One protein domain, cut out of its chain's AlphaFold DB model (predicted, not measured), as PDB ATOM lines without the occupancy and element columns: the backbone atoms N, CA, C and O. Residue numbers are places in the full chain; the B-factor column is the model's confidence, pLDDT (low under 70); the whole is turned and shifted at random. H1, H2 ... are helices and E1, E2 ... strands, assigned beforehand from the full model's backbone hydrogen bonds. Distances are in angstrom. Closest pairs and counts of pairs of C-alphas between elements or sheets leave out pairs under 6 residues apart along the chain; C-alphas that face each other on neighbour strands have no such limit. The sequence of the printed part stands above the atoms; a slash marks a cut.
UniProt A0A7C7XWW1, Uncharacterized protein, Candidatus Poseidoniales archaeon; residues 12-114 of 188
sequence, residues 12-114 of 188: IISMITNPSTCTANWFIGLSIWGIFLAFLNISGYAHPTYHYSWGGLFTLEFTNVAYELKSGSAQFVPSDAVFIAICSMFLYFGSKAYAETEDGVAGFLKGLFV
ATOM      1  N   ILE A  12      40.559  91.764  -1.125       85.62
ATOM      2  CA  ILE A  12      40.213  91.667  -2.558       85.62
ATOM      3  C   ILE A  12      41.226  90.803  -3.318       85.62
ATOM      4  O   ILE A  12      40.843  89.951  -4.122       85.62
ATOM      5  N   ILE A  13      42.524  90.984  -3.052       88.00
ATOM      6  CA  ILE A  13      43.572  90.184  -3.703       88.00
ATOM      7  C   ILE A  13      43.425  88.705  -3.329       88.00
ATOM      8  O   ILE A  13      43.545  87.837  -4.196       88.00
ATOM      9  N   SER A  14      43.127  88.397  -2.065       87.69
ATOM     10  CA  SER A  14      42.914  87.011  -1.637       87.69
ATOM     11  C   SER A  14      41.659  86.394  -2.266       87.69
ATOM     12  O   SER A  14      41.730  85.253  -2.717       87.69
ATOM     13  N   MET A  15      40.572  87.160  -2.414       87.69
ATOM     14  CA  MET A  15      39.340  86.712  -3.080       87.69
ATOM     15  C   MET A  15      39.563  86.312  -4.546       87.69
ATOM     16  O   MET A  15      38.958  85.353  -5.020       87.69
ATOM     17  N   ILE A  16      40.434  87.030  -5.264       89.69
ATOM     18  CA  ILE A  16      40.771  86.722  -6.662       89.69
ATOM     19  C   ILE A  16      41.758  85.554  -6.745       89.69
ATOM     20  O   ILE A  16      41.606  84.683  -7.597       89.69
ATOM     21  N   THR A  17      42.778  85.533  -5.884       92.50
ATOM     22  CA  THR A  17      43.888  84.570  -5.994       92.50
ATOM     23  C   THR A  17      43.612  83.203  -5.371       92.50
ATOM     24  O   THR A  17      44.265  82.228  -5.753       92.50
ATOM     25  N   ASN A  18      42.654  83.122  -4.444       91.56
ATOM     26  CA  ASN A  18      42.200  81.890  -3.796       91.56
ATOM     27  C   ASN A  18      40.656  81.880  -3.714       91.56
ATOM     28  O   ASN A  18      40.086  82.038  -2.631       91.56
ATOM     29  N   PRO A  19      39.957  81.764  -4.860       92.06
ATOM     30  CA  PRO A  19      38.501  81.811  -4.898       92.06
ATOM     31  C   PRO A  19      37.873  80.549  -4.284       92.06
ATOM     32  O   PRO A  19      38.426  79.455  -4.371       92.06
ATOM     33  N   SER A  20      36.663  80.683  -3.728       90.75
ATOM     34  CA  SER A  20      35.836  79.519  -3.363       90.75
ATOM     35  C   SER A  20      35.520  78.659  -4.595       90.75
ATOM     36  O   SER A  20      35.495  79.180  -5.708       90.75
ATOM     37  N   THR A  21      35.175  77.378  -4.431       87.00
ATOM     38  CA  THR A  21      34.803  76.488  -5.553       87.00
ATOM     39  C   THR A  21      33.650  77.044  -6.401       87.00
ATOM     40  O   THR A  21      33.660  76.937  -7.627       87.00
ATOM     41  N   CYS A  22      32.675  77.707  -5.769       87.81
ATOM     42  CA  CYS A  22      31.585  78.380  -6.478       87.81
ATOM     43  C   CYS A  22      32.109  79.538  -7.343       87.81
ATOM     44  O   CYS A  22      31.819  79.613  -8.536       87.81
ATOM     45  N   THR A  23      32.934  80.414  -6.765       91.31
ATOM     46  CA  THR A  23      33.571  81.524  -7.491       91.31
ATOM     47  C   THR A  23      34.491  81.013  -8.605       91.31
ATOM     48  O   THR A  23      34.490  81.560  -9.705       91.31
ATOM     49  N   ALA A  24      35.230  79.931  -8.357       92.31
ATOM     50  CA  ALA A  24      36.117  79.293  -9.320       92.31
ATOM     51  C   ALA A  24      35.355  78.772 -10.550       92.31
ATOM     52  O   ALA A  24      35.824  78.959 -11.671       92.31
ATOM     53  N   ASN A  25      34.156  78.202 -10.369       90.62
ATOM     54  CA  ASN A  25      33.290  77.797 -11.484       90.62
ATOM     55  C   ASN A  25      32.931  78.972 -12.393       90.62
ATOM     56  O   ASN A  25      33.020  78.856 -13.615       90.62
ATOM     57  N   TRP A  26      32.563  80.111 -11.803       91.62
ATOM     58  CA  TRP A  26      32.283  81.328 -12.561       91.62
ATOM     59  C   TRP A  26      33.526  81.858 -13.269       91.62
ATOM     60  O   TRP A  26      33.445  82.200 -14.446       91.62
ATOM     61  N   PHE A  27      34.679  81.874 -12.595       95.06
ATOM     62  CA  PHE A  27      35.943  82.291 -13.202       95.06
ATOM     63  C   PHE A  27      36.291  81.435 -14.417       95.06
ATOM     64  O   PHE A  27      36.565  81.988 -15.478       95.06
ATOM     65  N   ILE A  28      36.228  80.107 -14.306       94.00
ATOM     66  CA  ILE A  28      36.529  79.206 -15.425       94.00
ATOM     67  C   ILE A  28      35.504  79.387 -16.550       94.00
ATOM     68  O   ILE A  28      35.889  79.624 -17.695       94.00
ATOM     69  N   GLY A  29      34.207  79.315 -16.231       92.50
ATOM     70  CA  GLY A  29      33.131  79.375 -17.220       92.50
ATOM     71  C   GLY A  29      33.123  80.682 -18.014       92.50
ATOM     72  O   GLY A  29      33.139  80.654 -19.245       92.50
ATOM     73  N   LEU A  30      33.175  81.826 -17.322       94.81
ATOM     74  CA  LEU A  30      33.201  83.141 -17.966       94.81
ATOM     75  C   LEU A  30      34.496  83.377 -18.743       94.81
ATOM     76  O   LEU A  30      34.458  84.022 -19.785       94.81
ATOM     77  N   SER A  31      35.629  82.844 -18.281       96.81
ATOM     78  CA  SER A  31      36.902  83.014 -18.987       96.81
ATOM     79  C   SER A  31      36.972  82.203 -20.271       96.81
ATOM     80  O   SER A  31      37.413  82.727 -21.288       96.81
ATOM     81  N   ILE A  32      36.517  80.945 -20.254       95.88
ATOM     82  CA  ILE A  32      36.453  80.111 -21.463       95.88
ATOM     83  C   ILE A  32      35.529  80.764 -22.490       95.88
ATOM     84  O   ILE A  32      35.896  80.900 -23.656       95.88
ATOM     85  N   TRP A  33      34.355  81.211 -22.049       95.81
ATOM     86  CA  TRP A  33      33.408  81.903 -22.914       95.81
ATOM     87  C   TRP A  33      33.957  83.246 -23.427       95.81
ATOM     88  O   TRP A  33      33.871  83.517 -24.621       95.81
ATOM     89  N   GLY A  34      34.608  84.044 -22.579       96.94
ATOM     90  CA  GLY A  34      35.253  85.297 -22.976       96.94
ATOM     91  C   GLY A  34      36.369  85.094 -24.004       96.94
ATOM     92  O   GLY A  34      36.388  85.767 -25.031       96.94
ATOM     93  N   ILE A  35      37.249  84.110 -23.804       98.19
ATOM     94  CA  ILE A  35      38.307  83.767 -24.771       98.19
ATOM     95  C   ILE A  35      37.702  83.291 -26.096       98.19
ATOM     96  O   ILE A  35      38.177  83.675 -27.164       98.19
ATOM     97  N   PHE A  36      36.635  82.492 -26.043       97.69
ATOM     98  CA  PHE A  36      35.901  82.075 -27.234       97.69
ATOM     99  C   PHE A  36      35.329  83.278 -28.002       97.69
ATOM    100  O   PHE A  36      35.517  83.372 -29.216       97.69
ATOM    101  N   LEU A  37      34.709  84.237 -27.311       97.31
ATOM    102  CA  LEU A  37      34.218  85.469 -27.929       97.31
ATOM    103  C   LEU A  37      35.345  86.322 -28.515       97.31
ATOM    104  O   LEU A  37      35.195  86.832 -29.622       97.31
ATOM    105  N   ALA A  38      36.480  86.445 -27.823       97.12
ATOM    106  CA  ALA A  38      37.653  87.152 -28.333       97.12
ATOM    107  C   ALA A  38      38.162  86.513 -29.632       97.12
ATOM    108  O   ALA A  38      38.410  87.204 -30.617       97.12
ATOM    109  N   PHE A  39      38.240  85.181 -29.674       97.19
ATOM    110  CA  PHE A  39      38.625  84.451 -30.876       97.19
ATOM    111  C   PHE A  39      37.651  84.688 -32.039       97.19
ATOM    112  O   PHE A  39      38.085  84.957 -33.163       97.19
ATOM    113  N   LEU A  40      36.340  84.630 -31.784       96.81
ATOM    114  CA  LEU A  40      35.324  84.938 -32.791       96.81
ATOM    115  C   LEU A  40      35.409  86.393 -33.262       96.81
ATOM    116  O   LEU A  40      35.244  86.651 -34.453       96.81
ATOM    117  N   ASN A  41      35.680  87.333 -32.356       96.69
ATOM    118  CA  ASN A  41      35.810  88.753 -32.662       96.69
ATOM    119  C   ASN A  41      37.004  89.022 -33.583       96.69
ATOM    120  O   ASN A  41      36.852  89.670 -34.620       96.69
ATOM    121  N   ILE A  42      38.160  88.432 -33.261       96.69
ATOM    122  CA  ILE A  42      39.384  88.544 -34.062       96.69
ATOM    123  C   ILE A  42      39.201  87.903 -35.438       96.69
ATOM    124  O   ILE A  42      39.615  88.450 -36.459       96.69
ATOM    125  N   SER A  43      38.540  86.746 -35.480       95.50
ATOM    126  CA  SER A  43      38.277  86.000 -36.716       95.50
ATOM    127  C   SER A  43      37.149  86.608 -37.562       95.50
ATOM    128  O   SER A  43      36.885  86.133 -38.665       95.50
ATOM    129  N   GLY A  44      36.462  87.640 -37.059       94.06
ATOM    130  CA  GLY A  44      35.353  88.296 -37.746       94.06
ATOM    131  C   GLY A  44      34.050  87.488 -37.767       94.06
ATOM    132  O   GLY A  44      33.199  87.744 -38.613       94.06
ATOM    133  N   TYR A  45      33.879  86.519 -36.871       95.12
ATOM    134  CA  TYR A  45      32.660  85.713 -36.739       95.12
ATOM    135  C   TYR A  45      31.735  86.174 -35.606       95.12
ATOM    136  O   TYR A  45      30.642  85.635 -35.476       95.12
ATOM    137  N   ALA A  46      32.141  87.158 -34.794       93.94
ATOM    138  CA  ALA A  46      31.345  87.632 -33.657       93.94
ATOM    139  C   ALA A  46      30.105  88.461 -34.041       93.94
ATOM    140  O   ALA A  46      29.137  88.443 -33.284       93.94
ATOM    141  N   HIS A  47      30.147  89.187 -35.166       94.12
ATOM    142  CA  HIS A  47      29.048  90.015 -35.684       94.12
ATOM    143  C   HIS A  47      29.206  90.243 -37.201       94.12
ATOM    144  O   HIS A  47      30.341  90.310 -37.687       94.12
ATOM    145  N   PRO A  48      28.108  90.395 -37.973       92.44
ATOM    146  CA  PRO A  48      28.186  90.599 -39.424       92.44
ATOM    147  C   PRO A  48      28.929  91.881 -39.835       92.44
ATOM    148  O   PRO A  48      29.650  91.875 -40.831       92.44
ATOM    149  N   THR A  49      28.767  92.965 -39.073       93.50
ATOM    150  CA  THR A  49      29.212  94.319 -39.474       93.50
ATOM    151  C   THR A  49      30.385  94.855 -38.658       93.50
ATOM    152  O   THR A  49      31.145  95.693 -39.141       93.50
ATOM    153  N   TYR A  50      30.527  94.404 -37.412       94.38
ATOM    154  CA  TYR A  50      31.355  95.088 -36.423       94.38
ATOM    155  C   TYR A  50      32.426  94.159 -35.876       94.38
ATOM    156  O   TYR A  50      32.191  92.967 -35.684       94.38
ATOM    157  N   HIS A  51      33.590  94.739 -35.623       95.56
ATOM    158  CA  HIS A  51      34.588  94.217 -34.713       95.56
ATOM    159  C   HIS A  51      34.439  94.983 -33.397       95.56
ATOM    160  O   HIS A  51      34.380  96.214 -33.380       95.56
ATOM    161  N   TYR A  52      34.316  94.263 -32.293       94.44
ATOM    162  CA  TYR A  52      34.112  94.872 -30.988       94.44
ATOM    163  C   TYR A  52      35.444  95.256 -30.372       94.44
ATOM    164  O   TYR A  52      36.340  94.423 -30.278       94.44
ATOM    165  N   SER A  53      35.551  96.479 -29.864       94.88
ATOM    166  CA  SER A  53      36.644  96.802 -28.957       94.88
ATOM    167  C   SER A  53      36.208  96.575 -27.521       94.88
ATOM    168  O   SER A  53      35.324  97.263 -27.006       94.88
ATOM    169  N   TRP A  54      36.883  95.653 -26.839       95.12
ATOM    170  CA  TRP A  54      36.633  95.360 -25.428       95.12
ATOM    171  C   TRP A  54      36.857  96.577 -24.527       95.12
ATOM    172  O   TRP A  54      36.122  96.776 -23.563       95.12
ATOM    173  N   GLY A  55      37.835  97.421 -24.869       93.19
ATOM    174  CA  GLY A  55      38.104  98.674 -24.165       93.19
ATOM    175  C   GLY A  55      36.909  99.613 -24.264       93.19
ATOM    176  O   GLY A  55      36.368 100.034 -23.242       93.19
ATOM    177  N   GLY A  56      36.422  99.854 -25.480       93.69
ATOM    178  CA  GLY A  56      35.238 100.672 -25.720       93.69
ATOM    179  C   GLY A  56      33.990 100.101 -25.047       93.69
ATOM    180  O   GLY A  56      33.281 100.837 -24.369       93.69
ATOM    181  N   LEU A  57      33.759  98.787 -25.133       93.06
ATOM    182  CA  LEU A  57      32.614  98.135 -24.488       93.06
ATOM    183  C   LEU A  57      32.625  98.296 -22.961       93.06
ATOM    184  O   LEU A  57      31.635  98.742 -22.385       93.06
ATOM    185  N   PHE A  58      33.734  97.968 -22.292       93.50
ATOM    186  CA  PHE A  58      33.795  98.004 -20.825       93.50
ATOM    187  C   PHE A  58      33.959  99.408 -20.247       93.50
ATOM    188  O   PHE A  58      33.619  99.632 -19.087       93.50
ATOM    189  N   THR A  59      34.458 100.358 -21.037       94.06
ATOM    190  CA  THR A  59      34.608 101.760 -20.612       94.06
ATOM    191  C   THR A  59      33.486 102.666 -21.108       94.06
ATOM    192  O   THR A  59      33.575 103.877 -20.927       94.06
ATOM    193  N   LEU A  60      32.432 102.099 -21.710       93.19
ATOM    194  CA  LEU A  60      31.310 102.851 -22.286       93.19
ATOM    195  C   LEU A  60      31.795 103.948 -23.248       93.19
ATOM    196  O   LEU A  60      31.408 105.109 -23.155       93.19
ATOM    197  N   GLU A  61      32.696 103.556 -24.144       92.88
ATOM    198  CA  GLU A  61      33.351 104.374 -25.167       92.88
ATOM    199  C   GLU A  61      34.267 105.498 -24.659       92.88
ATOM    200  O   GLU A  61      34.751 106.309 -25.449       92.88
ATOM    201  N   PHE A  62      34.588 105.534 -23.361       91.44
ATOM    202  CA  PHE A  62      35.501 106.538 -22.806       91.44
ATOM    203  C   PHE A  62      36.935 106.418 -23.351       91.44
ATOM    204  O   PHE A  62      37.624 107.424 -23.504       91.44
ATOM    205  N   THR A  63      37.405 105.198 -23.631       88.00
ATOM    206  CA  THR A  63      38.781 104.962 -24.114       88.00
ATOM    207  C   THR A  63      38.894 104.906 -25.635       88.00
ATOM    208  O   THR A  63      39.871 105.407 -26.191       88.00
ATOM    209  N   ASN A  64      37.912 104.312 -26.312       91.06
ATOM    210  CA  ASN A  64      37.813 104.205 -27.766       91.06
ATOM    211  C   ASN A  64      36.379 103.774 -28.149       91.06
ATOM    212  O   ASN A  64      35.617 103.349 -27.284       91.06
ATOM    213  N   VAL A  65      36.013 103.827 -29.434       92.81
ATOM    214  CA  VAL A  65      34.687 103.369 -29.904       92.81
ATOM    215  C   VAL A  65      34.452 101.885 -29.585       92.81
ATOM    216  O   VAL A  65      35.372 101.072 -29.691       92.81
ATOM    217  N   ALA A  66      33.240 101.503 -29.178       93.12
ATOM    218  CA  ALA A  66      32.936 100.108 -28.842       93.12
ATOM    219  C   ALA A  66      32.715  99.239 -30.088       93.12
ATOM    220  O   ALA A  66      33.026  98.046 -30.074       93.12
ATOM    221  N   TYR A  67      32.205  99.848 -31.160       93.25
ATOM    222  CA  TYR A  67      31.832  99.182 -32.406       93.25
ATOM    223  C   TYR A  67      32.693  99.710 -33.554       93.25
ATOM    224  O   TYR A  67      32.413 100.754 -34.143       93.25
ATOM    225  N   GLU A  68      33.759  98.988 -33.876       91.38
ATOM    226  CA  GLU A  68      34.605  99.291 -35.026       91.38
ATOM    227  C   GLU A  68      34.065  98.577 -36.266       91.38
ATOM    228  O   GLU A  68      33.483  97.495 -36.180       91.38
ATOM    229  N   LEU A  69      34.242  99.168 -37.450       92.62
ATOM    230  CA  LEU A  69      33.900  98.478 -38.692       92.62
ATOM    231  C   LEU A  69      34.820  97.274 -38.871       92.62
ATOM    232  O   LEU A  69      36.044  97.408 -38.836       92.62
ATOM    233  N   LYS A  70      34.220  96.105 -39.092       91.06
ATOM    234  CA  LYS A  70      34.963  94.874 -39.347       91.06
ATOM    235  C   LYS A  70      35.763  94.995 -40.651       91.06
ATOM    236  O   LYS A  70      35.230  95.397 -41.686       91.06
ATOM    237  N   SER A  71      37.025  94.574 -40.615       87.38
ATOM    238  CA  SER A  71      37.859  94.444 -41.816       87.38
ATOM    239  C   SER A  71      37.517  93.188 -42.645       87.38
ATOM    240  O   SER A  71      36.930  92.229 -42.147       87.38
ATOM    241  N   GLY A  72      37.923  93.153 -43.921       85.62
ATOM    242  CA  GLY A  72      37.755  91.971 -44.785       85.62
ATOM    243  C   GLY A  72      38.602  90.751 -44.384       85.62
ATOM    244  O   GLY A  72      38.450  89.682 -44.970       85.62
ATOM    245  N   SER A  73      39.489  90.899 -43.398       88.75
ATOM    246  CA  SER A  73      40.360  89.857 -42.852       88.75
ATOM    247  C   SER A  73      40.233  89.771 -41.328       88.75
ATOM    248  O   SER A  73      39.525  90.564 -40.705       88.75
ATOM    249  N   ALA A  74      40.950  88.823 -40.715       91.50
ATOM    250  CA  ALA A  74      41.103  88.804 -39.265       91.50
ATOM    251  C   ALA A  74      41.660  90.154 -38.775       91.50
ATOM    252  O   ALA A  74      42.597  90.695 -39.369       91.50
ATOM    253  N   GLN A  75      41.058  90.695 -37.720       93.00
ATOM    254  CA  GLN A  75      41.376  92.001 -37.151       93.00
ATOM    255  C   GLN A  75      41.739  91.807 -35.688       93.00
ATOM    256  O   GLN A  75      40.977  91.212 -34.939       93.00
ATOM    257  N   PHE A  76      42.908  92.292 -35.291       93.81
ATOM    258  CA  PHE A  76      43.379  92.213 -33.915       93.81
ATOM    259  C   PHE A  76      43.680  93.617 -33.417       93.81
ATOM    260  O   PHE A  76      44.470  94.332 -34.042       93.81
ATOM    261  N   VAL A  77      43.077  94.002 -32.297       91.94
ATOM    262  CA  VAL A  77      43.299  95.308 -31.667       91.94
ATOM    263  C   VAL A  77      43.905  95.147 -30.269       91.94
ATOM    264  O   VAL A  77      43.735  94.107 -29.631       91.94
ATOM    265  N   PRO A  78      44.604  96.164 -29.726       93.38
ATOM    266  CA  PRO A  78      45.203  96.071 -28.392       93.38
ATOM    267  C   PRO A  78      44.214  95.688 -27.282       93.38
ATOM    268  O   PRO A  78      44.603  95.022 -26.321       93.38
ATOM    269  N   SER A  79      42.937  96.067 -27.408       94.44
ATOM    270  CA  SER A  79      41.916  95.701 -26.424       94.44
ATOM    271  C   SER A  79      41.586  94.202 -26.422       94.44
ATOM    272  O   SER A  79      41.274  93.682 -25.353       94.44
ATOM    273  N   ASP A  80      41.748  93.478 -27.542       96.00
ATOM    274  CA  ASP A  80      41.644  92.009 -27.574       96.00
ATOM    275  C   ASP A  80      42.732  91.368 -26.708       96.00
ATOM    276  O   ASP A  80      42.452  90.466 -25.920       96.00
ATOM    277  N   ALA A  81      43.972  91.862 -26.808       96.19
ATOM    278  CA  ALA A  81      45.094  91.357 -26.018       96.19
ATOM    279  C   ALA A  81      44.834  91.512 -24.514       96.19
ATOM    280  O   ALA A  81      45.032  90.575 -23.740       96.19
ATOM    281  N   VAL A  82      44.364  92.698 -24.109       96.25
ATOM    282  CA  VAL A  82      44.033  93.003 -22.712       96.25
ATOM    283  C   VAL A  82      42.890  92.117 -22.225       96.25
ATOM    284  O   VAL A  82      42.987  91.537 -21.145       96.25
ATOM    285  N   PHE A  83      41.833  91.962 -23.020       97.25
ATOM    286  CA  PHE A  83      40.695  91.129 -22.650       97.25
ATOM    287  C   PHE A  83      41.078  89.650 -22.507       97.25
ATOM    288  O   PHE A  83      40.785  89.041 -21.479       97.25
ATOM    289  N   ILE A  84      41.822  89.096 -23.470       98.31
ATOM    290  CA  ILE A  84      42.338  87.721 -23.404       98.31
ATOM    291  C   ILE A  84      43.236  87.537 -22.177       98.31
ATOM    292  O   ILE A  84      43.142  86.506 -21.510       98.31
ATOM    293  N   ALA A  85      44.082  88.518 -21.844       97.94
ATOM    294  CA  ALA A  85      44.933  88.458 -20.658       97.94
ATOM    295  C   ALA A  85      44.112  88.424 -19.357       97.94
ATOM    296  O   ALA A  85      44.401  87.611 -18.478       97.94
ATOM    297  N   ILE A  86      43.062  89.245 -19.253       96.75
ATOM    298  CA  ILE A  86      42.145  89.251 -18.103       96.75
ATOM    299  C   ILE A  86      41.420  87.904 -17.987       96.75
ATOM    300  O   ILE A  86      41.439  87.295 -16.917       96.75
ATOM    301  N   CYS A  87      40.841  87.389 -19.075       97.88
ATOM    302  CA  CYS A  87      40.201  86.072 -19.064       97.88
ATOM    303  C   CYS A  87      41.196  84.962 -18.702       97.88
ATOM    304  O   CYS A  87      40.890  84.095 -17.892       97.88
ATOM    305  N   SER A  88      42.416  84.997 -19.239       98.00
ATOM    306  CA  SER A  88      43.449  84.004 -18.921       98.00
ATOM    307  C   SER A  88      43.850  84.045 -17.442       98.00
ATOM    308  O   SER A  88      44.080  82.999 -16.839       98.00
ATOM    309  N   MET A  89      43.885  85.235 -16.834       96.75
ATOM    310  CA  MET A  89      44.149  85.408 -15.404       96.75
ATOM    311  C   MET A  89      43.056  84.766 -14.541       96.75
ATOM    312  O   MET A  89      43.365  84.008 -13.620       96.75
ATOM    313  N   PHE A  90      41.782  85.023 -14.843       96.81
ATOM    314  CA  PHE A  90      40.671  84.404 -14.113       96.81
ATOM    315  C   PHE A  90      40.604  82.893 -14.345       96.81
ATOM    316  O   PHE A  90      40.414  82.140 -13.389       96.81
ATOM    317  N   LEU A  91      40.849  82.431 -15.575       96.31
ATOM    318  CA  LEU A  91      40.951  81.007 -15.888       96.31
ATOM    319  C   LEU A  91      42.045  80.332 -15.054       96.31
ATOM    320  O   LEU A  91      41.815  79.249 -14.512       96.31
ATOM    321  N   TYR A  92      43.207  80.975 -14.914       95.75
ATOM    322  CA  TYR A  92      44.305  80.480 -14.089       95.75
ATOM    323  C   TYR A  92      43.895  80.341 -12.621       95.75
ATOM    324  O   TYR A  92      44.027  79.255 -12.060       95.75
ATOM    325  N   PHE A  93      43.352  81.391 -11.998       95.31
ATOM    326  CA  PHE A  93      42.978  81.334 -10.579       95.31
ATOM    327  C   PHE A  93      41.804  80.391 -10.302       95.31
ATOM    328  O   PHE A  93      41.823  79.675  -9.301       95.31
ATOM    329  N   GLY A  94      40.820  80.323 -11.202       93.38
ATOM    330  CA  GLY A  94      39.743  79.341 -11.107       93.38
ATOM    331  C   GLY A  94      40.266  77.906 -11.209       93.38
ATOM    332  O   GLY A  94      39.906  77.056 -10.399       93.38
ATOM    333  N   SER A  95      41.183  77.642 -12.146       92.88
ATOM    334  CA  SER A  95      41.802  76.316 -12.304       92.88
ATOM    335  C   SER A  95      42.695  75.951 -11.115       92.88
ATOM    336  O   SER A  95      42.686  74.806 -10.672       92.88
ATOM    337  N   LYS A  96      43.435  76.923 -10.568       93.44
ATOM    338  CA  LYS A  96      44.270  76.752  -9.374       93.44
ATOM    339  C   LYS A  96      43.434  76.300  -8.174       93.44
ATOM    340  O   LYS A  96      43.809  75.332  -7.524       93.44
ATOM    341  N   ALA A  97      42.285  76.935  -7.932       90.88
ATOM    342  CA  ALA A  97      41.387  76.546  -6.845       90.88
ATOM    343  C   ALA A  97      40.913  75.086  -6.965       90.88
ATOM    344  O   ALA A  97      40.749  74.410  -5.956       90.88
ATOM    345  N   TYR A  98      40.745  74.574  -8.189       86.75
ATOM    346  CA  TYR A  98      40.429  73.162  -8.422       86.75
ATOM    347  C   TYR A  98      41.628  72.231  -8.294       86.75
ATOM    348  O   TYR A  98      41.466  71.108  -7.831       86.75
ATOM    349  N   ALA A  99      42.828  72.670  -8.673       87.94
ATOM    350  CA  ALA A  99      44.046  71.881  -8.494       87.94
ATOM    351  C   ALA A  99      44.334  71.566  -7.013       87.94
ATOM    352  O   ALA A  99      44.993  70.573  -6.724       87.94
ATOM    353  N   GLU A 100      43.821  72.388  -6.098       85.25
ATOM    354  CA  GLU A 100      43.922  72.205  -4.646       85.25
ATOM    355  C   GLU A 100      42.818  71.289  -4.066       85.25
ATOM    356  O   GLU A 100      42.873  70.943  -2.888       85.25
ATOM    357  N   THR A 101      41.831  70.864  -4.871       85.81
ATOM    358  CA  THR A 101      40.784  69.904  -4.459       85.81
ATOM    359  C   THR A 101      41.228  68.450  -4.638       85.81
ATOM    360  O   THR A 101      42.094  68.163  -5.461       85.81
ATOM    361  N   GLU A 102      40.599  67.514  -3.915       82.94
ATOM    362  CA  GLU A 102      40.937  66.079  -3.970       82.94
ATOM    363  C   GLU A 102      40.815  65.474  -5.379       82.94
ATOM    364  O   GLU A 102      41.665  64.688  -5.793       82.94
ATOM    365  N   ASP A 103      39.799  65.883  -6.146       80.88
ATOM    366  CA  ASP A 103      39.586  65.412  -7.521       80.88
ATOM    367  C   ASP A 103      40.378  66.223  -8.571       80.88
ATOM    368  O   ASP A 103      40.409  65.875  -9.760       80.88
ATOM    369  N   GLY A 104      41.026  67.315  -8.156       86.44
ATOM    370  CA  GLY A 104      41.814  68.185  -9.020       86.44
ATOM    371  C   GLY A 104      41.019  68.839 -10.162       86.44
ATOM    372  O   GLY A 104      39.787  68.842 -10.224       86.44
ATOM    373  N   VAL A 105      41.751  69.341 -11.162       82.25
ATOM    374  CA  VAL A 105      41.172  69.864 -12.420       82.25
ATOM    375  C   VAL A 105      40.457  68.760 -13.219       82.25
ATOM    376  O   VAL A 105      39.500  69.028 -13.947       82.25
ATOM    377  N   ALA A 106      40.882  67.502 -13.066       83.56
ATOM    378  CA  ALA A 106      40.229  66.360 -13.700       83.56
ATOM    379  C   ALA A 106      38.794  66.159 -13.180       83.56
ATOM    380  O   ALA A 106      37.894  65.885 -13.975       83.56
ATOM    381  N   GLY A 107      38.567  66.359 -11.879       81.56
ATOM    382  CA  GLY A 107      37.246  66.355 -11.252       81.56
ATOM    383  C   GLY A 107      36.311  67.405 -11.830       81.56
ATOM    384  O   GLY A 107      35.181  67.084 -12.196       81.56
ATOM    385  N   PHE A 108      36.805  68.634 -12.004       83.25
ATOM    386  CA  PHE A 108      36.051  69.702 -12.662       83.25
ATOM    387  C   PHE A 108      35.609  69.298 -14.075       83.25
ATOM    388  O   PHE A 108      34.420  69.353 -14.393       83.25
ATOM    389  N   LEU A 109      36.545  68.831 -14.913       84.19
ATOM    390  CA  LEU A 109      36.231  68.405 -16.282       84.19
ATOM    391  C   LEU A 109      35.243  67.240 -16.297       84.19
ATOM    392  O   LEU A 109      34.298  67.244 -17.083       84.19
ATOM    393  N   LYS A 110      35.417  66.264 -15.400       84.19
ATOM    394  CA  LYS A 110      34.472  65.159 -15.233       84.19
ATOM    395  C   LYS A 110      33.082  65.680 -14.864       84.19
ATOM    396  O   LYS A 110      32.115  65.204 -15.445       84.19
ATOM    397  N   GLY A 111      32.980  66.674 -13.983       81.50
ATOM    398  CA  GLY A 111      31.719  67.310 -13.590       81.50
ATOM    399  C   GLY A 111      31.001  68.051 -14.724       81.50
ATOM    400  O   GLY A 111      29.778  68.172 -14.688       81.50
ATOM    401  N   LEU A 112      31.706  68.489 -15.774       80.19
ATOM    402  CA  LEU A 112      31.060  69.075 -16.958       80.19
ATOM    403  C   LEU A 112      30.268  68.035 -17.764       80.19
ATOM    404  O   LEU A 112      29.207  68.352 -18.298       80.19
ATOM    405  N   PHE A 113      30.756  66.792 -17.833       77.69
ATOM    406  CA  PHE A 113      30.131  65.718 -18.616       77.69
ATOM    407  C   PHE A 113      29.253  64.792 -17.772       77.69
ATOM    408  O   PHE A 113      28.176  64.387 -18.202       77.69
ATOM    409  N   VAL A 114      29.701  64.462 -16.564       78.50
ATOM    410  CA  VAL A 114      29.023  63.577 -15.618       78.50
ATOM    411  C   VAL A 114      28.314  64.447 -14.590       78.50
ATOM    412  O   VAL A 114      28.820  64.688 -13.496       78.50
TER     413      VAL A 114
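AT A GLANCE: This is residues 12 to 114 of the 188 residues of an uncharacterized protein of Candidatus Poseidoniales archaeon (UniProt A0A7C7XWW1). A small two-stranded sheet, E1 and E2, and the short helix H3 make a head at one end of two long helices, H2 and H4, which lie side by side and run opposite ways. Near the other end lie H1 and H5, well separated from each other, and residues 109 to 114 stick out. The printed part has 103 residues, in the order H1, H2, E1, H3, E2, H4, H5; the sheet is antiparallel and the class is mostly helix. The whole is loose, with a radius of gyration of the C-alphas of 16.1 A, and spans 48 by 32 by 16 A.

IN THESE COORDINATES: Strand E1 is residues 50 to 52 and E2 is residues 67 to 69. Helix H2, residues 21 to 42, and H4, residues 78 to 99, each measure 31.3 A. H3 is residues 54 to 58. H1, residues 12 to 17, begins with C-alpha 12 at (40.213, 91.667, -2.558). H5, residues 104 to 113, is 15.3 A long and ends with C-alpha 113 at (30.131, 65.718, -18.616).

HOW THE PARTS SIT: E1 and E2 are antiparallel, with N 51 and O 68 at 2.8 A. The closest C-alphas of H2 and E1, Asn 41 and His 51, are 6.0 A apart. H2 and H4 touch at a shallow tilt of 29 degrees, opposite ways, closest at C-alphas 24 and 94, 4.0 A. H4 touches H3 with residues 79 to 83 alone, closest at C-alphas 79 and 55, 5.3 A. H1 and H4 only just touch, with 3 pairs of C-alphas within 8 A, closest at Thr 17 and Phe 93, 5.7 A. H4 and H5 touch only at the corner, about perpendicular at 76 degrees, closest at C-alphas 98 and 104, 5.2 A. In H1, H2, H3 and H4 every O i to N i+4 pair is within hydrogen-bond range; in H5, 5 of 6 are.

THE WHOLE: The C-alphas farthest apart, of Gly 72 and Glu 102, are 48.4 A apart. The printed part has no cut and no long link. No printed residue has a pLDDT under 70; H5 has a mean of 82.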